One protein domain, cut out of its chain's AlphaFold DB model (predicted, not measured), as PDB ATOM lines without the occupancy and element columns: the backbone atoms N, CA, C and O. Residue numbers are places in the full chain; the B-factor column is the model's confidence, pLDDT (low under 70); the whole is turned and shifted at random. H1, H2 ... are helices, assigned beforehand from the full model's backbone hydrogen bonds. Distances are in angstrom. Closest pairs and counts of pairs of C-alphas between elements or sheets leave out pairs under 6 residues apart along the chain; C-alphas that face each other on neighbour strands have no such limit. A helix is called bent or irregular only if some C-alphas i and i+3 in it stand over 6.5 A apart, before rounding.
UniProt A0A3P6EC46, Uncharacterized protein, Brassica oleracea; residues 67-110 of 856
ATOM      1  N   LEU A  67      30.941  39.231 -18.089       80.56
ATOM      2  CA  LEU A  67      31.855  40.361 -18.295       80.56
ATOM      3  C   LEU A  67      33.092  40.271 -17.386       80.56
ATOM      4  O   LEU A  67      34.204  40.530 -17.845       80.56
ATOM      5  N   LEU A  68      32.921  39.848 -16.131       79.75
ATOM      6  CA  LEU A  68      34.018  39.622 -15.190       79.75
ATOM      7  C   LEU A  68      34.955  38.509 -15.688       79.75
ATOM      8  O   LEU A  68      36.169  38.710 -15.741       79.75
ATOM      9  N   SER A  69      34.396  37.382 -16.136       81.44
ATOM     10  CA  SER A  69      35.140  36.260 -16.723       81.44
ATOM     11  C   SER A  69      35.883  36.659 -18.007       81.44
ATOM     12  O   SER A  69      37.056  36.318 -18.184       81.44
ATOM     13  N   TYR A  70      35.265  37.479 -18.871       86.69
ATOM     14  CA  TYR A  70      35.933  38.046 -20.050       86.69
ATOM     15  C   TYR A  70      37.156  38.892 -19.660       86.69
ATOM     16  O   TYR A  70      38.244  38.698 -20.207       86.69
ATOM     17  N   CYS A  71      37.006  39.790 -18.680       80.50
ATOM     18  CA  CYS A  71      38.101  40.618 -18.171       80.50
ATOM     19  C   CYS A  71      39.219  39.780 -17.528       80.50
ATOM     20  O   CYS A  71      40.393  40.034 -17.797       80.50
ATOM     21  N   GLN A  72      38.884  38.749 -16.745       81.31
ATOM     22  CA  GLN A  72      39.860  37.818 -16.165       81.31
ATOM     23  C   GLN A  72      40.659  37.079 -17.252       81.31
ATOM     24  O   GLN A  72      41.892  37.057 -17.208       81.31
ATOM     25  N   CYS A  73      39.981  36.541 -18.271       81.88
ATOM     26  CA  CYS A  73      40.631  35.871 -19.400       81.88
ATOM     27  C   CYS A  73      41.534  36.826 -20.204       81.88
ATOM     28  O   CYS A  73      42.614  36.431 -20.644       81.88
ATOM     29  N   LEU A  74      41.126  38.089 -20.366       83.62
ATOM     30  CA  LEU A  74      41.891  39.120 -21.071       83.62
ATOM     31  C   LEU A  74      43.146  39.531 -20.281       83.62
ATOM     32  O   LEU A  74      44.238  39.576 -20.850       83.62
ATOM     33  N   VAL A  75      43.031  39.742 -18.966       82.12
ATOM     34  CA  VAL A  75      44.179  40.016 -18.081       82.12
ATOM     35  C   VAL A  75      45.151  38.832 -18.063       82.12
ATOM     36  O   VAL A  75      46.360  39.038 -18.185       82.12
ATOM     37  N   TYR A  76      44.657  37.592 -18.000       81.56
ATOM     38  CA  TYR A  76      45.506  36.401 -18.091       81.56
ATOM     39  C   TYR A  76      46.215  36.301 -19.453       81.56
ATOM     40  O   TYR A  76      47.412  36.017 -19.505       81.56
ATOM     41  N   TYR A  77      45.517  36.579 -20.560       83.19
ATOM     42  CA  TYR A  77      46.105  36.618 -21.906       83.19
ATOM     43  C   TYR A  77      47.240  37.653 -22.006       83.19
ATOM     44  O   TYR A  77      48.321  37.335 -22.511       83.19
ATOM     45  N   LEU A  78      47.034  38.864 -21.473       78.88
ATOM     46  CA  LEU A  78      48.064  39.908 -21.414       78.88
ATOM     47  C   LEU A  78      49.250  39.498 -20.532       78.88
ATOM     48  O   LEU A  78      50.395  39.640 -20.955       78.88
ATOM     49  N   LEU A  79      49.004  38.927 -19.350       78.38
ATOM     50  CA  LEU A  79      50.051  38.443 -18.445       78.38
ATOM     51  C   LEU A  79      50.868  37.299 -19.067       78.38
ATOM     52  O   LEU A  79      52.086  37.241 -18.893       78.38
ATOM     53  N   ARG A  80      50.228  36.407 -19.830       79.25
ATOM     54  CA  ARG A  80      50.896  35.299 -20.526       79.25
ATOM     55  C   ARG A  80      51.736  35.790 -21.713       79.25
ATOM     56  O   ARG A  80      52.844  35.287 -21.892       79.25
ATOM     57  N   LYS A  81      51.284  36.836 -22.426       76.50
ATOM     58  CA  LYS A  81      52.105  37.594 -23.394       76.50
ATOM     59  C   LYS A  81      53.293  38.298 -22.736       76.50
ATOM     60  O   LYS A  81      54.408  38.170 -23.227       76.50
ATOM     61  N   ALA A  82      53.077  39.002 -21.625       74.25
ATOM     62  CA  ALA A  82      54.125  39.738 -20.914       74.25
ATOM     63  C   ALA A  82      55.229  38.820 -20.353       74.25
ATOM     64  O   ALA A  82      56.378  39.235 -20.247       74.25
ATOM     65  N   LYS A  83      54.896  37.558 -20.044       76.56
ATOM     66  CA  LYS A  83      55.858  36.505 -19.670       76.56
ATOM     67  C   LYS A  83      56.462  35.741 -20.865       76.56
ATOM     68  O   LYS A  83      57.205  34.792 -20.647       76.56
ATOM     69  N   GLY A  84      56.148  36.117 -22.108       75.06
ATOM     70  CA  GLY A  84      56.749  35.546 -23.322       75.06
ATOM     71  C   GLY A  84      56.277  34.139 -23.721       75.06
ATOM     72  O   GLY A  84      56.881  33.531 -24.600       75.06
ATOM     73  N   PHE A  85      55.216  33.597 -23.113       75.00
ATOM     74  CA  PHE A  85      54.758  32.232 -23.403       75.00
ATOM     75  C   PHE A  85      53.936  32.143 -24.700       75.00
ATOM     76  O   PHE A  85      53.036  32.955 -24.928       75.00
ATOM     77  N   SER A  86      54.181  31.100 -25.506       74.56
ATOM     78  CA  SER A  86      53.427  30.857 -26.748       74.56
ATOM     79  C   SER A  86      51.932  30.650 -26.493       74.56
ATOM     80  O   SER A  86      51.525  29.991 -25.532       74.56
ATOM     81  N   ILE A  87      51.112  31.241 -27.360       73.06
ATOM     82  CA  ILE A  87      49.651  31.345 -27.244       73.06
ATOM     83  C   ILE A  87      48.941  30.217 -27.996       73.06
ATOM     84  O   ILE A  87      47.822  29.853 -27.627       73.06
ATOM     85  N   ASP A  88      49.587  29.663 -29.019       69.38
ATOM     86  CA  ASP A  88      48.988  28.685 -29.918       69.38
ATOM     87  C   ASP A  88      48.567  27.425 -29.148       69.38
ATOM     88  O   ASP A  88      49.311  26.889 -28.326       69.38
ATOM     89  N   GLY A  89      47.320  26.999 -29.360       71.06
ATOM     90  CA  GLY A  89      46.699  25.878 -28.647       71.06
ATOM     91  C   GLY A  89      46.202  26.166 -27.219       71.06
ATOM     92  O   GLY A  89      45.559  25.298 -26.635       71.06
ATOM     93  N   HIS A  90      46.438  27.348 -26.631       78.12
ATOM     94  CA  HIS A  90      46.034  27.601 -25.239       78.12
ATOM     95  C   HIS A  90      44.519  27.881 -25.095       78.12
ATOM     96  O   HIS A  90      44.003  28.784 -25.766       78.12
ATOM     97  N   PRO A  91      43.793  27.212 -24.168       82.25
ATOM     98  CA  PRO A  91      42.328  27.281 -24.085       82.25
ATOM     99  C   PRO A  91      41.769  28.689 -23.846       82.25
ATOM    100  O   PRO A  91      40.673  28.982 -24.302       82.25
ATOM    101  N   VAL A  92      42.528  29.602 -23.233       82.19
ATOM    102  CA  VAL A  92      42.094  30.997 -22.998       82.19
ATOM    103  C   VAL A  92      41.697  31.738 -24.281       82.19
ATOM    104  O   VAL A  92      40.798  32.572 -24.234       82.19
ATOM    105  N   VAL A  93      42.296  31.433 -25.442       81.50
ATOM    106  CA  VAL A  93      41.855  32.039 -26.716       81.50
ATOM    107  C   VAL A  93      40.466  31.526 -27.103       81.50
ATOM    108  O   VAL A  93      39.612  32.310 -27.514       81.50
ATOM    109  N   ARG A  94      40.217  30.228 -26.907       83.31
ATOM    110  CA  ARG A  94      38.915  29.593 -27.124       83.31
ATOM    111  C   ARG A  94      37.866  30.145 -26.150       83.31
ATOM    112  O   ARG A  94      36.832  30.611 -26.613       83.31
ATOM    113  N   SER A  95      38.171  30.234 -24.855       83.56
ATOM    114  CA  SER A  95      37.269  30.812 -23.847       83.56
ATOM    115  C   SER A  95      36.951  32.290 -24.111       83.56
ATOM    116  O   SER A  95      35.804  32.703 -23.965       83.56
ATOM    117  N   LEU A  96      37.919  33.096 -24.573       84.94
ATOM    118  CA  LEU A  96      37.663  34.484 -24.990       84.94
ATOM    119  C   LEU A  96      36.715  34.572 -26.195       84.94
ATOM    120  O   LEU A  96      35.882  35.479 -26.243       84.94
ATOM    121  N   VAL A  97      36.815  33.646 -27.155       86.00
ATOM    122  CA  VAL A  97      35.885  33.557 -28.295       86.00
ATOM    123  C   VAL A  97      34.502  33.091 -27.837       86.00
ATOM    124  O   VAL A  97      33.512  33.721 -28.199       86.00
ATOM    125  N   GLU A  98      34.419  32.059 -26.997       85.88
ATOM    126  CA  GLU A  98      33.164  31.519 -26.457       85.88
ATOM    127  C   GLU A  98      32.410  32.576 -25.631       85.88
ATOM    128  O   GLU A  98      31.263  32.894 -25.945       85.88
ATOM    129  N   ILE A  99      33.067  33.225 -24.658       85.75
ATOM    130  CA  ILE A  99      32.471  34.315 -23.865       85.75
ATOM    131  C   ILE A  99      32.053  35.484 -24.770       85.75
ATOM    132  O   ILE A  99      30.973  36.051 -24.590       85.75
ATOM    133  N   ARG A 100      32.843  35.822 -25.798       88.06
ATOM    134  CA  ARG A 100      32.453  36.859 -26.763       88.06
ATOM    135  C   ARG A 100      31.235  36.453 -27.594       88.06
ATOM    136  O   ARG A 100      30.383  37.303 -27.829       88.06
ATOM    137  N   MET A 101      31.094  35.187 -27.988       84.88
ATOM    138  CA  MET A 101      29.888  34.684 -28.660       84.88
ATOM    139  C   MET A 101      28.651  34.771 -27.756       84.88
ATOM    140  O   MET A 101      27.582  35.146 -28.242       84.88
ATOM    141  N   PHE A 102      28.778  34.505 -26.452       82.81
ATOM    142  CA  PHE A 102      27.689  34.741 -25.495       82.81
ATOM    143  C   PHE A 102      27.338  36.233 -25.386       82.81
ATOM    144  O   PHE A 102      26.169  36.591 -25.509       82.81
ATOM    145  N   LEU A 103      28.327  37.126 -25.265       83.50
ATOM    146  CA  LEU A 103      28.087  38.575 -25.221       83.50
ATOM    147  C   LEU A 103      27.434  39.115 -26.511       83.50
ATOM    148  O   LEU A 103      26.552  39.967 -26.433       83.50
ATOM    149  N   GLU A 104      27.798  38.605 -27.693       86.00
ATOM    150  CA  GLU A 104      27.124  38.944 -28.960       86.00
ATOM    151  C   GLU A 104      25.659  38.452 -28.989       86.00
ATOM    152  O   GLU A 104      24.776  39.205 -29.403       86.00
ATOM    153  N   LYS A 105      25.371  37.239 -28.483       81.06
ATOM    154  CA  LYS A 105      23.994  36.714 -28.325       81.06
ATOM    155  C   LYS A 105      23.148  37.524 -27.329       81.06
ATOM    156  O   LYS A 105      21.932  37.594 -27.488       81.06
ATOM    157  N   ILE A 106      23.778  38.153 -26.336       81.75
ATOM    158  CA  ILE A 106      23.130  38.953 -25.280       81.75
ATOM    159  C   ILE A 106      22.759  40.374 -25.758       81.75
ATOM    160  O   ILE A 106      21.727  40.910 -25.353       81.75
ATOM    161  N   ARG A 107      23.508  40.976 -26.698       80.12
ATOM    162  CA  ARG A 107      23.224  42.324 -27.256       80.12
ATOM    163  C   ARG A 107      21.772  42.608 -27.702       80.12
ATOM    164  O   ARG A 107      21.308  43.723 -27.455       80.12
ATOM    165  N   PRO A 108      21.036  41.710 -28.391       76.69
ATOM    166  CA  PRO A 108      19.633  41.963 -28.738       76.69
ATOM    167  C   PRO A 108      18.688  41.960 -27.527       76.69
ATOM    168  O   PRO A 108      17.636  42.594 -27.599       76.69
ATOM    169  N   ILE A 109      19.049  41.290 -26.428       75.62
ATOM    170  CA  ILE A 109      18.303  41.326 -25.162       75.62
ATOM    171  C   ILE A 109      18.592  42.655 -24.457       75.62
ATOM    172  O   ILE A 109      17.658  43.385 -24.134       75.62
ATOM    173  N   ASP A 110      19.870  43.037 -24.362       73.38
ATOM    174  CA  ASP A 110      20.299  44.345 -23.855       73.38
ATOM    175  C   ASP A 110      19.544  45.498 -24.518       73.38
ATOM    176  O   ASP A 110      18.986  46.335 -23.820       73.38
TER     177      ASP A 110
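This is residues 67 to 110 of the 856 residues of an uncharacterized protein of Brassica oleracea (UniProt A0A3P6EC46). A helical hairpin makes a rod: the long helix H2 folds back beside H1, and a loop joins them at one end. Residues 104 to 110 of H2 stick out at one end of the rod and residues 78 to 84 at the other. The printed part has 44 residues, with two named helices in the order H1, H2 and no named strand; its class is all helix. It is loose, with a radius of gyration of the C-alphas of 12.0 A, and spans 39 by 18 by 9 A.

H2, residues 91 to 110, is 27.9 A long and ends at C-alpha 110 (20.299, 44.345, -23.855). It is only just irregular: C-alphas 105 and 108 are 6.8 A apart. H1, residues 67 to 82, is 22.4 A long and begins at C-alpha 67 (31.855, 40.361, -18.295).

H2 touches H1 with residues 92 to 100 alone; the closest C-alphas, of Val 92 and Cys 73, are 6.2 A apart. This helical hairpin has a shallow tilt of 31 degrees, opposite ways. In H1 every O i to N i+4 pair is within hydrogen-bond range; in H2, 14 of 16 are.

The C-alphas farthest apart, of Gly 84 and Ile 109, are 38.9 A apart. The printed part has no cut, and the link of 8 residues is short. Mean pLDDT of the printed part is 80.3; residue 88 is under 70.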